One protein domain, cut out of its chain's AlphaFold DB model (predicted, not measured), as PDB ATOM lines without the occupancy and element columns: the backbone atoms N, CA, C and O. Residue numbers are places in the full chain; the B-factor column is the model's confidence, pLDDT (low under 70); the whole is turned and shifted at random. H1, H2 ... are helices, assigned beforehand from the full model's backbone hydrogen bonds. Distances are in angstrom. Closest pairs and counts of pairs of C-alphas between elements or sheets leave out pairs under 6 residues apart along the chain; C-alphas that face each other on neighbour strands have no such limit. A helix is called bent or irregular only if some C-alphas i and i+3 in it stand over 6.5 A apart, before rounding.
ATOM      1  N   VAL A 141     121.763 106.876 143.620       84.44
ATOM      2  CA  VAL A 141     122.168 105.520 144.030       84.44
ATOM      3  C   VAL A 141     122.558 104.641 142.834       84.44
ATOM      4  O   VAL A 141     123.369 103.728 142.973       84.44
ATOM      5  N   PHE A 142     122.040 104.935 141.639       86.44
ATOM      6  CA  PHE A 142     122.273 104.109 140.457       86.44
ATOM      7  C   PHE A 142     123.617 104.391 139.780       86.44
ATOM      8  O   PHE A 142     124.079 105.536 139.660       86.44
ATOM      9  N   THR A 143     124.217 103.325 139.257       86.62
ATOM     10  CA  THR A 143     125.428 103.367 138.434       86.62
ATOM     11  C   THR A 143     125.185 104.100 137.111       86.62
ATOM     12  O   THR A 143     124.051 104.236 136.647       86.62
ATOM     13  N   GLY A 144     126.259 104.564 136.459       85.56
ATOM     14  CA  GLY A 144     126.158 105.206 135.140       85.56
ATOM     15  C   GLY A 144     125.484 104.309 134.094       85.56
ATOM     16  O   GLY A 144     124.637 104.782 133.343       85.56
ATOM     17  N   TYR A 145     125.786 103.008 134.126       85.06
ATOM     18  CA  TYR A 145     125.163 102.003 133.263       85.06
ATOM     19  C   TYR A 145     123.648 101.897 133.485       85.06
ATOM     20  O   TYR A 145     122.879 101.919 132.529       85.06
ATOM     21  N   GLN A 146     123.211 101.825 134.747       88.25
ATOM     22  CA  GLN A 146     121.787 101.784 135.076       88.25
ATOM     23  C   GLN A 146     121.086 103.051 134.589       88.25
ATOM     24  O   GLN A 146     120.100 102.953 133.868       88.25
ATOM     25  N   LYS A 147     121.637 104.235 134.887       87.50
ATOM     26  CA  LYS A 147     121.085 105.528 134.444       87.50
ATOM     27  C   LYS A 147     120.907 105.595 132.930       87.50
ATOM     28  O   LYS A 147     119.865 106.031 132.448       87.50
ATOM     29  N   GLU A 148     121.908 105.145 132.186       84.81
ATOM     30  CA  GLU A 148     121.866 105.075 130.728       84.81
ATOM     31  C   GLU A 148     120.719 104.172 130.248       84.81
ATOM     32  O   GLU A 148     119.863 104.617 129.476       84.81
ATOM     33  N   LEU A 149     120.642 102.939 130.764       86.44
ATOM     34  CA  LEU A 149     119.619 101.971 130.363       86.44
ATOM     35  C   LEU A 149     118.203 102.432 130.723       86.44
ATOM     36  O   LEU A 149     117.291 102.319 129.904       86.44
ATOM     37  N   MET A 150     118.030 102.992 131.923       87.88
ATOM     38  CA  MET A 150     116.786 103.617 132.375       87.88
ATOM     39  C   MET A 150     116.294 104.645 131.359       87.88
ATOM     40  O   MET A 150     115.135 104.611 130.952       87.88
ATOM     41  N   GLY A 151     117.186 105.534 130.916       87.25
ATOM     42  CA  GLY A 151     116.871 106.574 129.946       87.25
ATOM     43  C   GLY A 151     116.452 106.030 128.590       87.25
ATOM     44  O   GLY A 151     115.424 106.449 128.056       87.25
ATOM     45  N   VAL A 152     117.224 105.088 128.036       87.25
ATOM     46  CA  VAL A 152     116.910 104.487 126.729       87.25
ATOM     47  C   VAL A 152     115.568 103.755 126.785       87.25
ATOM     48  O   VAL A 152     114.717 103.942 125.915       87.25
ATOM     49  N   MET A 153     115.351 102.947 127.823       88.81
ATOM     50  CA  MET A 153     114.140 102.141 127.956       88.81
ATOM     51  C   MET A 153     112.908 103.003 128.218       88.81
ATOM     52  O   MET A 153     111.875 102.794 127.581       88.81
ATOM     53  N   ALA A 154     113.006 103.996 129.106       90.44
ATOM     54  CA  ALA A 154     111.914 104.931 129.359       90.44
ATOM     55  C   ALA A 154     111.570 105.740 128.102       90.44
ATOM     56  O   ALA A 154     110.394 105.953 127.809       90.44
ATOM     57  N   TYR A 155     112.575 106.134 127.315       88.19
ATOM     58  CA  TYR A 155     112.356 106.836 126.055       88.19
ATOM     59  C   TYR A 155     111.644 105.962 125.014       88.19
ATOM     60  O   TYR A 155     110.696 106.415 124.370       88.19
ATOM     61  N   ARG A 156     112.040 104.692 124.868       87.88
ATOM     62  CA  ARG A 156     111.368 103.749 123.960       87.88
ATOM     63  C   ARG A 156     109.896 103.557 124.319       87.88
ATOM     64  O   ARG A 156     109.042 103.623 123.436       87.88
ATOM     65  N   GLU A 157     109.590 103.375 125.600       90.25
ATOM     66  CA  GLU A 157     108.204 103.236 126.057       90.25
ATOM     67  C   GLU A 157     107.409 104.536 125.905       90.25
ATOM     68  O   GLU A 157     106.259 104.492 125.474       90.25
ATOM     69  N   TYR A 158     108.023 105.699 126.152       89.44
ATOM     70  CA  TYR A 158     107.406 106.989 125.841       89.44
ATOM     71  C   TYR A 158     106.994 107.070 124.369       89.44
ATOM     72  O   TYR A 158     105.845 107.383 124.065       89.44
ATOM     73  N   MET A 159     107.913 106.750 123.453       85.44
ATOM     74  CA  MET A 159     107.644 106.798 122.016       85.44
ATOM     75  C   MET A 159     106.545 105.816 121.607       85.44
ATOM     76  O   MET A 159     105.687 106.184 120.808       85.44
ATOM     77  N   ARG A 160     106.510 104.608 122.188       88.75
ATOM     78  CA  ARG A 160     105.418 103.650 121.961       88.75
ATOM     79  C   ARG A 160     104.074 104.211 122.428       88.75
ATOM     80  O   ARG A 160     103.121 104.215 121.656       88.75
ATOM     81  N   ILE A 161     103.998 104.714 123.659       89.12
ATOM     82  CA  ILE A 161     102.757 105.248 124.242       89.12
ATOM     83  C   ILE A 161     102.263 106.465 123.454       89.12
ATOM     84  O   ILE A 161     101.068 106.605 123.212       89.12
ATOM     85  N   VAL A 162     103.169 107.336 123.007       83.44
ATOM     86  CA  VAL A 162     102.819 108.479 122.152       83.44
ATOM     87  C   VAL A 162     102.369 108.031 120.764       83.44
ATOM     88  O   VAL A 162     101.443 108.626 120.222       83.44
ATOM     89  N   ALA A 163     102.975 106.993 120.184       79.00
ATOM     90  CA  ALA A 163     102.528 106.450 118.903       79.00
ATOM     91  C   ALA A 163     101.122 105.834 118.999       79.00
ATOM     92  O   ALA A 163     100.315 105.997 118.090       79.00
ATOM     93  N   GLU A 164     100.820 105.167 120.113       83.12
ATOM     94  CA  GLU A 164      99.553 104.470 120.340       83.12
ATOM     95  C   GLU A 164      98.421 105.423 120.766       83.12
ATOM     96  O   GLU A 164      97.307 105.345 120.253       83.12
ATOM     97  N   TYR A 165      98.713 106.379 121.655       81.44
ATOM     98  CA  TYR A 165      97.712 107.244 122.291       81.44
ATOM     99  C   TYR A 165      97.907 108.742 122.021       81.44
ATOM    100  O   TYR A 165      97.306 109.578 122.699       81.44
ATOM    101  N   GLY A 166      98.749 109.120 121.057       72.75
ATOM    102  CA  GLY A 166      99.211 110.502 120.863       72.75
ATOM    103  C   GLY A 166      98.101 111.548 120.756       72.75
ATOM    104  O   GLY A 166      98.244 112.649 121.285       72.75
ATOM    105  N   VAL A 167      96.969 111.192 120.142       72.62
ATOM    106  CA  VAL A 167      95.794 112.074 120.004       72.62
ATOM    107  C   VAL A 167      95.086 112.304 121.348       72.62
ATOM    108  O   VAL A 167      94.589 113.396 121.607       72.62
ATOM    109  N   LEU A 168      95.068 111.297 122.224       76.00
ATOM    110  CA  LEU A 168      94.413 111.334 123.539       76.00
ATOM    111  C   LEU A 168      95.323 111.910 124.643       76.00
ATOM    112  O   LEU A 168      94.854 112.269 125.730       76.00
ATOM    113  N   LEU A 169      96.626 112.018 124.368       79.38
ATOM    114  CA  LEU A 169      97.658 112.540 125.262       79.38
ATOM    115  C   LEU A 169      97.703 114.077 125.242       79.38
ATOM    116  O   LEU A 169      98.525 114.713 124.566       79.38
ATOM    117  N   THR A 170      96.835 114.690 126.051       81.44
ATOM    118  CA  THR A 170      96.899 116.130 126.355       81.44
ATOM    119  C   THR A 170      98.237 116.497 127.021       81.44
ATOM    120  O   THR A 170      98.889 115.620 127.595       81.44
ATOM    121  N   PRO A 171      98.667 117.776 126.997       78.69
ATOM    122  CA  PRO A 171      99.911 118.199 127.652       78.69
ATOM    123  C   PRO A 171      99.984 117.780 129.126       78.69
ATOM    124  O   PRO A 171     100.966 117.185 129.551       78.69
ATOM    125  N   ARG A 172      98.884 117.949 129.873       82.31
ATOM    126  CA  ARG A 172      98.791 117.517 131.274       82.31
ATOM    127  C   ARG A 172      98.998 116.009 131.444       82.31
ATOM    128  O   ARG A 172      99.715 115.593 132.346       82.31
ATOM    129  N   LYS A 173      98.391 115.185 130.579       85.75
ATOM    130  CA  LYS A 173      98.566 113.723 130.618       85.75
ATOM    131  C   LYS A 173      99.991 113.311 130.244       85.75
ATOM    132  O   LYS A 173     100.500 112.353 130.814       85.75
ATOM    133  N   ARG A 174     100.648 114.030 129.326       82.88
ATOM    134  CA  ARG A 174     102.067 113.809 128.996       82.88
ATOM    135  C   ARG A 174     102.979 114.122 130.168       82.88
ATOM    136  O   ARG A 174     103.834 113.303 130.483       82.88
ATOM    137  N   ASP A 175     102.762 115.240 130.847       82.75
ATOM    138  CA  ASP A 175     103.544 115.571 132.039       82.75
ATOM    139  C   ASP A 175     103.357 114.509 133.125       82.75
ATOM    140  O   ASP A 175     104.326 114.058 133.731       82.75
ATOM    141  N   GLN A 176     102.122 114.047 133.332       86.94
ATOM    142  CA  GLN A 176     101.810 112.993 134.296       86.94
ATOM    143  C   GLN A 176     102.457 111.648 133.913       86.94
ATOM    144  O   GLN A 176     103.062 110.985 134.759       86.94
ATOM    145  N   LEU A 177     102.410 111.282 132.626       88.81
ATOM    146  CA  LEU A 177     103.100 110.115 132.080       88.81
ATOM    147  C   LEU A 177     104.597 110.179 132.374       88.81
ATOM    148  O   LEU A 177     105.159 109.202 132.853       88.81
ATOM    149  N   ILE A 178     105.233 111.316 132.109       85.56
ATOM    150  CA  ILE A 178     106.677 111.475 132.269       85.56
ATOM    151  C   ILE A 178     107.069 111.424 133.744       85.56
ATOM    152  O   ILE A 178     107.942 110.650 134.125       85.56
ATOM    153  N   ARG A 179     106.391 112.204 134.585       82.69
ATOM    154  CA  ARG A 179     106.749 112.372 135.999       82.69
ATOM    155  C   ARG A 179     106.460 111.144 136.841       82.69
ATOM    156  O   ARG A 179     107.213 110.858 137.767       82.69
ATOM    157  N   THR A 180     105.363 110.450 136.558       87.25
ATOM    158  CA  THR A 180     104.896 109.338 137.388       87.25
ATOM    159  C   THR A 180     105.102 108.005 136.689       87.25
ATOM    160  O   THR A 180     105.801 107.152 137.228       87.25
ATOM    161  N   GLY A 181     104.523 107.824 135.500       90.50
ATOM    162  CA  GLY A 181     104.571 106.548 134.783       90.50
ATOM    163  C   GLY A 181     105.998 106.154 134.399       90.50
ATOM    164  O   GLY A 181     106.505 105.124 134.841       90.50
ATOM    165  N   LEU A 182     106.668 107.001 133.618       90.75
ATOM    166  CA  LEU A 182     108.004 106.733 133.095       90.75
ATOM    167  C   LEU A 182     109.078 106.769 134.169       90.75
ATOM    168  O   LEU A 182     109.974 105.939 134.110       90.75
ATOM    169  N   SER A 183     108.984 107.656 135.164       88.81
ATOM    170  CA  SER A 183     109.911 107.631 136.301       88.81
ATOM    171  C   SER A 183     109.845 106.294 137.040       88.81
ATOM    172  O   SER A 183     110.871 105.650 137.226       88.81
ATOM    173  N   ARG A 184     108.643 105.815 137.396       90.69
ATOM    174  CA  ARG A 184     108.473 104.511 138.068       90.69
ATOM    175  C   ARG A 184     108.967 103.355 137.207       90.69
ATOM    176  O   ARG A 184     109.636 102.458 137.711       90.69
ATOM    177  N   TYR A 185     108.654 103.391 135.915       92.69
ATOM    178  CA  TYR A 185     109.150 102.406 134.963       92.69
ATOM    179  C   TYR A 185     110.681 102.414 134.890       92.69
ATOM    180  O   TYR A 185     111.295 101.356 134.984       92.69
ATOM    181  N   ALA A 186     111.295 103.593 134.788       90.94
ATOM    182  CA  ALA A 186     112.740 103.760 134.751       90.94
ATOM    183  C   ALA A 186     113.390 103.162 136.004       90.94
ATOM    184  O   ALA A 186     114.289 102.341 135.871       90.94
ATOM    185  N   PHE A 187     112.904 103.487 137.204       89.94
ATOM    186  CA  PHE A 187     113.421 102.900 138.448       89.94
ATOM    187  C   PHE A 187     113.325 101.371 138.458       89.94
ATOM    188  O   PHE A 187     114.316 100.700 138.717       89.94
ATOM    189  N   CYS A 188     112.179 100.817 138.059       92.38
ATOM    190  CA  CYS A 188     112.004  99.367 137.962       92.38
ATOM    191  C   CYS A 188     112.988  98.719 136.970       92.38
ATOM    192  O   CYS A 188     113.541  97.657 137.248       92.38
ATOM    193  N   VAL A 189     113.249  99.366 135.825       91.44
ATOM    194  CA  VAL A 189     114.256  98.908 134.856       91.44
ATOM    195  C   VAL A 189     115.647  98.896 135.487       91.44
ATOM    196  O   VAL A 189     116.372  97.927 135.298       91.44
ATOM    197  N   ALA A 190     116.015  99.941 136.231       89.19
ATOM    198  CA  ALA A 190     117.323 100.076 136.877       89.19
ATOM    199  C   ALA A 190     117.636  98.922 137.838       89.19
ATOM    200  O   ALA A 190     118.755  98.402 137.845       89.19
ATOM    201  N   ASP A 191     116.631  98.524 138.616       89.12
ATOM    202  CA  ASP A 191     116.726  97.419 139.566       89.12
ATOM    203  C   ASP A 191     116.780  96.076 138.832       89.12
ATOM    204  O   ASP A 191     117.604  95.216 139.137       89.12
ATOM    205  N   ALA A 192     115.934  95.900 137.814       88.62
ATOM    206  CA  ALA A 192     115.871  94.658 137.057       88.62
ATOM    207  C   ALA A 192     117.174  94.370 136.296       88.62
ATOM    208  O   ALA A 192     117.605  93.221 136.221       88.62
ATOM    209  N   VAL A 193     117.819  95.390 135.723       86.56
ATOM    210  CA  VAL A 193     118.981  95.186 134.838       86.56
ATOM    211  C   VAL A 193     120.235  94.742 135.580       86.56
ATOM    212  O   VAL A 193     121.076  94.081 134.976       86.56
ATOM    213  N   ASP A 194     120.338  95.051 136.872       82.69
ATOM    214  CA  ASP A 194     121.418  94.550 137.728       82.69
ATOM    215  C   ASP A 194     121.261  93.048 138.009       82.69
ATOM    216  O   ASP A 194     122.241  92.317 138.086       82.69
ATOM    217  N   VAL A 195     120.016  92.564 138.071       83.38
ATOM    218  CA  VAL A 195     119.695  91.137 138.236       83.38
ATOM    219  C   VAL A 195     119.848  90.360 136.923       83.38
ATOM    220  O   VAL A 195     120.177  89.177 136.936       83.38
ATOM    221  N   ILE A 196     119.584  91.005 135.782       84.94
ATOM    222  CA  ILE A 196     119.612  90.358 134.460       84.94
ATOM    223  C   ILE A 196     121.044  90.178 133.935       84.94
ATOM    224  O   ILE A 196     121.318  89.175 133.284       84.94
ATOM    225  N   ALA A 197     121.937  91.148 134.156       83.94
ATOM    226  CA  ALA A 197     123.277  91.150 133.571       83.94
ATOM    227  C   ALA A 197     124.356  91.077 134.656       83.94
ATOM    228  O   ALA A 197     124.689  92.077 135.298       83.94
ATOM    229  N   ASN A 198     124.951  89.896 134.807       81.62
ATOM    230  CA  ASN A 198     125.859  89.594 135.912       81.62
ATOM    231  C   ASN A 198     127.308  90.021 135.636       81.62
ATOM    232  O   ASN A 198     128.088  90.216 136.571       81.62
ATOM    233  N   ASP A 199     127.689  90.191 134.367       85.44
ATOM    234  CA  ASP A 199     129.049  90.573 133.984       85.44
ATOM    235  C   ASP A 199     129.118  91.746 132.984       85.44
ATOM    236  O   ASP A 199     128.130  92.217 132.415       85.44
ATOM    237  N   ALA A 200     130.329  92.276 132.778       84.25
ATOM    238  CA  ALA A 200     130.554  93.406 131.877       84.25
ATOM    239  C   ALA A 200     130.272  93.081 130.395       84.25
ATOM    240  O   ALA A 200     129.921  93.982 129.629       84.25
ATOM    241  N   VAL A 201     130.423  91.823 129.978       85.56
ATOM    242  CA  VAL A 201     130.160  91.369 128.608       85.56
ATOM    243  C   VAL A 201     128.654  91.328 128.356       85.56
ATOM    244  O   VAL A 201     128.196  91.865 127.347       85.56
ATOM    245  N   GLU A 202     127.878  90.760 129.277       85.69
ATOM    246  CA  GLU A 202     126.415  90.742 129.251       85.69
ATOM    247  C   GLU A 202     125.843  92.155 129.275       85.69
ATOM    248  O   GLU A 202     125.010  92.487 128.434       85.69
ATOM    249  N   ARG A 203     126.366  93.035 130.141       85.00
ATOM    250  CA  ARG A 203     125.954  94.448 130.186       85.00
ATOM    251  C   ARG A 203     126.178  95.169 128.856       85.00
ATOM    252  O   ARG A 203     125.302  95.904 128.397       85.00
ATOM    253  N   ASN A 204     127.320  94.935 128.206       83.94
ATOM    254  CA  ASN A 204     127.629  95.512 126.894       83.94
ATOM    255  C   ASN A 204     126.727  94.954 125.780       83.94
ATOM    256  O   ASN A 204     126.292  95.715 124.915       83.94
ATOM    257  N   LYS A 205     126.425  93.647 125.801       85.06
ATOM    258  CA  LYS A 205     125.470  93.021 124.870       85.06
ATOM    259  C   LYS A 205     124.069  93.589 125.058       85.06
ATOM    260  O   LYS A 205     123.434  93.966 124.076       85.06
ATOM    261  N   LEU A 206     123.636  93.725 126.308       84.62
ATOM    262  CA  LEU A 206     122.339  94.281 126.659       84.62
ATOM    263  C   LEU A 206     122.206  95.733 126.184       84.62
ATOM    264  O   LEU A 206     121.207  96.079 125.557       84.62
ATOM    265  N   ARG A 207     123.241  96.559 126.388       82.38
ATOM    266  CA  ARG A 207     123.287  97.922 125.839       82.38
ATOM    267  C   ARG A 207     123.162  97.916 124.317       82.38
ATOM    268  O   ARG A 207     122.298  98.598 123.783       82.38
ATOM    269  N   ASN A 208     123.967  97.124 123.608       82.69
ATOM    270  CA  ASN A 208     123.915  97.082 122.142       82.69
ATOM    271  C   ASN A 208     122.540  96.629 121.619       82.69
ATOM    272  O   ASN A 208     122.037  97.198 120.651       82.69
ATOM    273  N   TYR A 209     121.906  95.656 122.276       83.94
ATOM    274  CA  TYR A 209     120.549  95.220 121.950       83.94
ATOM    275  C   TYR A 209     119.523  96.346 122.168       83.94
ATOM    276  O   TYR A 209     118.708  96.652 121.294       83.94
ATOM    277  N   ILE A 210     119.591  97.019 123.319       80.25
ATOM    278  CA  ILE A 210     118.673  98.098 123.702       80.25
ATOM    279  C   ILE A 210     118.904  99.387 122.906       80.25
ATOM    280  O   ILE A 210     117.964 100.141 122.709       80.25
ATOM    281  N   GLU A 211     120.100  99.674 122.415       77.25
ATOM    282  CA  GLU A 211     120.342 100.888 121.629       77.25
ATOM    283  C   GLU A 211     120.143 100.642 120.137       77.25
ATOM    284  O   GLU A 211     119.401 101.364 119.470       77.25
ATOM    285  N   LYS A 212     120.782  99.593 119.614       74.44
ATOM    286  CA  LYS A 212     120.941  99.362 118.173       74.44
ATOM    287  C   LYS A 212     119.970  98.325 117.618       74.44
ATOM    288  O   LYS A 212     119.934  98.138 116.409       74.44
ATOM    289  N   GLY A 213     119.215  97.639 118.481       67.12
ATOM    290  CA  GLY A 213     118.334  96.546 118.061       67.12
ATOM    291  C   GLY A 213     119.096  95.360 117.464       67.12
ATOM    292  O   GLY A 213     118.524  94.616 116.678       67.12
ATOM    293  N   GLN A 214     120.389  95.207 117.778       62.84
ATOM    294  CA  GLN A 214     121.206  94.117 117.242       62.84
ATOM    295  C   GLN A 214     120.812  92.778 117.869       62.84
ATOM    296  O   GLN A 214     120.796  92.656 119.089       62.84
ATOM    297  N   GLU A 215     120.557  91.775 117.030       58.59
ATOM    298  CA  GLU A 215     120.017  90.462 117.417       58.59
ATOM    299  C   GLU A 215     121.044  89.500 118.043       58.59
ATOM    300  O   GLU A 215     120.652  88.453 118.554       58.59
ATOM    301  N   ASP A 216     122.333  89.863 118.092       62.22
ATOM    302  CA  ASP A 216     123.443  89.007 118.562       62.22
ATOM    303  C   ASP A 216     123.494  88.816 120.096       62.22
ATOM    304  O   ASP A 216     124.561  88.722 120.716       62.22
ATOM    305  N   MET A 217     122.337  88.776 120.753       68.62
ATOM    306  CA  MET A 217     122.223  88.446 122.167       68.62
ATOM    307  C   MET A 217     121.870  86.967 122.324       68.62
ATOM    308  O   MET A 217     120.981  86.450 121.653       68.62
ATOM    309  N   ALA A 218     122.564  86.276 123.231       73.62
ATOM    310  CA  ALA A 218     122.268  84.878 123.517       73.62
ATOM    311  C   ALA A 218     120.811  84.739 123.999       73.62
ATOM    312  O   ALA A 218     120.356  85.518 124.841       73.62
ATOM    313  N   THR A 219     120.096  83.729 123.496       73.19
ATOM    314  CA  THR A 219     118.679  83.471 123.813       73.19
ATOM    315  C   THR A 219     118.364  83.443 125.320       73.19
ATOM    316  O   THR A 219     117.313  83.962 125.697       73.19
ATOM    317  N   PRO A 220     119.238  82.918 126.210       80.00
ATOM    318  CA  PRO A 220     119.009  82.982 127.654       80.00
ATOM    319  C   PRO A 220     118.917  84.420 128.186       80.00
ATOM    320  O   PRO A 220     117.937  84.765 128.838       80.00
ATOM    321  N   LEU A 221     119.856  85.292 127.802       80.50
ATOM    322  CA  LEU A 221     119.892  86.690 128.246       80.50
ATOM    323  C   LEU A 221     118.696  87.497 127.709       80.50
ATOM    324  O   LEU A 221     118.149  88.342 128.410       80.50
ATOM    325  N   GLN A 222     118.232  87.198 126.488       80.75
ATOM    326  CA  GLN A 222     116.979  87.753 125.953       80.75
ATOM    327  C   GLN A 222     115.760  87.316 126.770       80.75
ATOM    328  O   GLN A 222     114.916  88.146 127.112       80.75
ATOM    329  N   SER A 223     115.664  86.022 127.090       83.75
ATOM    330  CA  SER A 223     114.594  85.484 127.934       83.75
ATOM    331  C   SER A 223     114.574  86.175 129.297       83.75
ATOM    332  O   SER A 223     113.511  86.586 129.763       83.75
ATOM    333  N   ASP A 224     115.737  86.319 129.924       85.62
ATOM    334  CA  ASP A 224     115.851  86.870 131.273       85.62
ATOM    335  C   ASP A 224     115.556  88.367 131.288       85.62
ATOM    336  O   ASP A 224     114.826  88.837 132.161       85.62
ATOM    337  N   LEU A 225     115.978  89.094 130.250       84.88
ATOM    338  CA  LEU A 225     115.590  90.485 130.036       84.88
ATOM    339  C   LEU A 225     114.072  90.647 129.949       84.88
ATOM    340  O   LEU A 225     113.492  91.482 130.642       84.88
ATOM    341  N   VAL A 226     113.413  89.851 129.104       85.62
ATOM    342  CA  VAL A 226     111.957  89.929 128.939       85.62
ATOM    343  C   VAL A 226     111.260  89.594 130.253       85.62
ATOM    344  O   VAL A 226     110.367  90.328 130.668       85.62
ATOM    345  N   LYS A 227     111.679  88.528 130.941       87.50
ATOM    346  CA  LYS A 227     111.093  88.124 132.226       87.50
ATOM    347  C   LYS A 227     111.281  89.182 133.308       87.50
ATOM    348  O   LYS A 227     110.325  89.465 134.025       87.50
ATOM    349  N   GLY A 228     112.471  89.771 133.408       87.25
ATOM    350  CA  GLY A 228     112.787  90.778 134.419       87.25
ATOM    351  C   GLY A 228     112.078  92.111 134.180       87.25
ATOM    352  O   GLY A 228     111.644  92.752 135.131       87.25
ATOM    353  N   LEU A 229     111.881  92.506 132.918       89.94
ATOM    354  CA  LEU A 229     111.243  93.781 132.577       89.94
ATOM    355  C   LEU A 229     109.724  93.709 132.420       89.94
ATOM    356  O   LEU A 229     109.049  94.741 132.477       89.94
ATOM    357  N   LEU A 230     109.157  92.516 132.233       91.38
ATOM    358  CA  LEU A 230     107.716  92.342 132.053       91.38
ATOM    359  C   LEU A 230     106.878  92.935 133.204       91.38
ATOM    360  O   LEU A 230     105.882  93.597 132.903       91.38
ATOM    361  N   PRO A 231     107.241  92.778 134.495       93.56
ATOM    362  CA  PRO A 231     106.529  93.432 135.593       93.56
ATOM    363  C   PRO A 231     106.581  94.962 135.499       93.56
ATOM    364  O   PRO A 231     105.556  95.620 135.680       93.56
ATOM    365  N   CYS A 232     107.745  95.524 135.152       93.50
ATOM    366  CA  CYS A 232     107.920  96.965 134.975       93.50
ATOM    367  C   CYS A 232     107.003  97.493 133.870       93.50
ATOM    368  O   CYS A 232     106.292  98.481 134.060       93.50
ATOM    369  N   LYS A 233     106.979  96.795 132.730       93.62
ATOM    370  CA  LYS A 233     106.136  97.153 131.591       93.62
ATOM    371  C   LYS A 233     104.650  97.076 131.932       93.62
ATOM    372  O   LYS A 233     103.928  98.030 131.673       93.62
ATOM    373  N   ARG A 234     104.202  95.987 132.564       94.50
ATOM    374  CA  ARG A 234     102.798  95.831 132.982       94.50
ATOM    375  C   ARG A 234     102.354  96.946 133.920       94.50
ATOM    376  O   ARG A 234     101.289  97.508 133.724       94.50
ATOM    377  N   SER A 235     103.193  97.307 134.891       94.50
ATOM    378  CA  SER A 235     102.908  98.416 135.808       94.50
ATOM    379  C   SER A 235     102.713  99.748 135.068       94.50
ATOM    380  O   SER A 235     101.795 100.508 135.383       94.50
ATOM    381  N   LEU A 236     103.537 100.015 134.048       94.56
ATOM    382  CA  LEU A 236     103.395 101.195 133.195       94.56
ATOM    383  C   LEU A 236     102.114 101.144 132.351       94.56
ATOM    384  O   LEU A 236     101.387 102.133 132.298       94.56
ATOM    385  N   ASP A 237     101.830 100.011 131.715       94.06
ATOM    386  CA  ASP A 237     100.642  99.837 130.875       94.06
ATOM    387  C   ASP A 237      99.351  99.975 131.700       94.06
ATOM    388  O   ASP A 237      98.436 100.698 131.304       94.06
ATOM    389  N   ASP A 238      99.314  99.388 132.898       94.31
ATOM    390  CA  ASP A 238      98.199  99.519 133.838       94.31
ATOM    391  C   ASP A 238      97.995 100.972 134.287       94.31
ATOM    392  O   ASP A 238      96.862 101.429 134.441       94.31
ATOM    393  N   TYR A 239      99.084 101.710 134.518       93.38
ATOM    394  CA  TYR A 239      99.032 103.133 134.847       93.38
ATOM    395  C   TYR A 239      98.461 103.956 133.685       93.38
ATOM    396  O   TYR A 239      97.573 104.785 133.883       93.38
ATOM    397  N   VAL A 240      98.920 103.703 132.456       92.44
ATOM    398  CA  VAL A 240      98.398 104.379 131.261       92.44
ATOM    399  C   VAL A 240      96.906 104.094 131.100       92.44
ATOM    400  O   VAL A 240      96.129 105.029 130.908       92.44
ATOM    401  N   ALA A 241      96.495 102.834 131.226       91.38
ATOM    402  CA  ALA A 241      95.104 102.432 131.064       91.38
ATOM    403  C   ALA A 241      94.192 103.026 132.148       91.38
ATOM    404  O   ALA A 241      93.144 103.579 131.828       91.38
ATOM    405  N   ARG A 242      94.579 102.946 133.426       90.62
ATOM    406  CA  ARG A 242      93.722 103.395 134.536       90.62
ATOM    407  C   ARG A 242      93.716 104.906 134.719       90.62
ATOM    408  O   ARG A 242      92.650 105.494 134.868       90.62
ATOM    409  N   ASP A 243      94.893 105.526 134.719       88.06
ATOM    410  CA  ASP A 243      95.045 106.906 135.187       88.06
ATOM    411  C   ASP A 243      95.084 107.914 134.034       88.06
ATOM    412  O   ASP A 243      94.656 109.060 134.190       88.06
ATOM    413  N   LEU A 244      95.585 107.510 132.861       86.88
ATOM    414  CA  LEU A 244      95.688 108.402 131.700       86.88
ATOM    415  C   LEU A 244      94.556 108.198 130.693       86.88
ATOM    416  O   LEU A 244      94.150 109.167 130.042       86.88
ATOM    417  N   MET A 245      94.036 106.978 130.573       85.50
ATOM    418  CA  MET A 245      92.984 106.598 129.624       85.50
ATOM    419  C   MET A 245      91.766 105.971 130.318       85.50
ATOM    420  O   MET A 245      91.316 104.911 129.878       85.50
TER     421      MET A 245
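This is residues 141 to 245 of the 248 residues of an uncharacterized protein of Proteobacteria bacterium 228 (UniProt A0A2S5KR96). The long helix H2 lies in the middle of a small helical body, with the second arm of H4, H4b, running back along it and H1 crossing it at a slant from another side, so that H1 and H2 form a splayed helical hairpin. Near the end of H2 that lies at Ile 196, the short helix H3 packs on the early part of H1, and the first arm of H4, H4a, turns away at an angle from H4b and packs on the last residues of H2. The printed part has 105 residues with four named helices, H1, H2, H3 and H4 in that order along the chain, and no named strand; the class is all helix. It is compact, with a radius of gyration of the C-alphas of 14.2 A, and its C-alphas span 41 by 30 by 20 A.

H2, residues 171 to 196, is neither bent nor irregular, but only just: C-alphas 179 and 182 are 6.5 A apart. H4, residues 219 to 244, was assigned as one helix by its hydrogen bonds but is bent, with C-alphas 228 and 231 6.9 A apart; its arms are H4a, residues 219 to 228, and H4b, residues 231 to 244, and their lines stand at a steep tilt of 42 degrees. H2 and H4b touch at a shallow tilt of 11 degrees and run opposite ways; their closest C-alphas, those of Tyr 185 and Cys 232, are 5.6 A apart. H2 touches H4a with residues 192 to 196 alone, at a steep tilt of 50 degrees, opposite ways, and the closest C-alphas are those of Ala 192 and Gly 228, 5.6 A apart. H1, residues 144 to 165, forms a helical hairpin with H2: they touch at a steep tilt of 44 degrees, opposite ways, and the closest C-alphas, those of Met 150 and Ala 186, are 4.7 A apart. H1 and H4b are near each other, with 9 pairs of C-alphas within 10 A, while H1 and H4a are apart. H3, residues 200 to 212, touches H1 with residues 207 to 211 alone, beside residues 149 to 153 of H1, at a shallow tilt of 27 degrees, the same way; the closest C-alphas are those of Leu 149 and Arg 207, 7.1 A apart. H3 and H4a are close but not clearly touching, about perpendicular at 78 degrees, with the C-alphas of Glu 202 and Leu 221 closest at 7.7 A. H2 and H3 are near each other, with 6 pairs of C-alphas within 10 A, and H3 and H4b are apart. The helix packing is part aligned, part crossed: of 4 pairs that touch, 2 are at a shallow tilt. In H1, H3, H4a and H4b every O i to N i+4 pair is within hydrogen-bond range; in H2 18 of 22 are.

H2 has 26 residues and is 34.8 A long from C-alpha 171 at (99.911, 118.199, 127.652) to C-alpha 196. H1 has 22 residues and begins with C-alpha 144 at (126.158, 105.206, 135.140); it is 31.3 A long. H3 has 13 residues and is 17.8 A long. H4a, 10 residues, is 14.2 A long, and H4b, 14 residues, is 18.9 A long, ending with C-alpha 244 at (95.688, 108.402, 131.700).

The two C-alphas farthest apart are those of Val 167 and Asp 199, at 42.0 A. The printed part runs from residue 141 to 245 and has no cut. The links H1 to H2 and H2 to H3 are tight, with 5 and 3 residues, and the link H3 to H4 is short, with 6; none is long. The mean pLDDT of the printed part is 85.0, and residues 213 to 217, between H3 and H4a, are under 70.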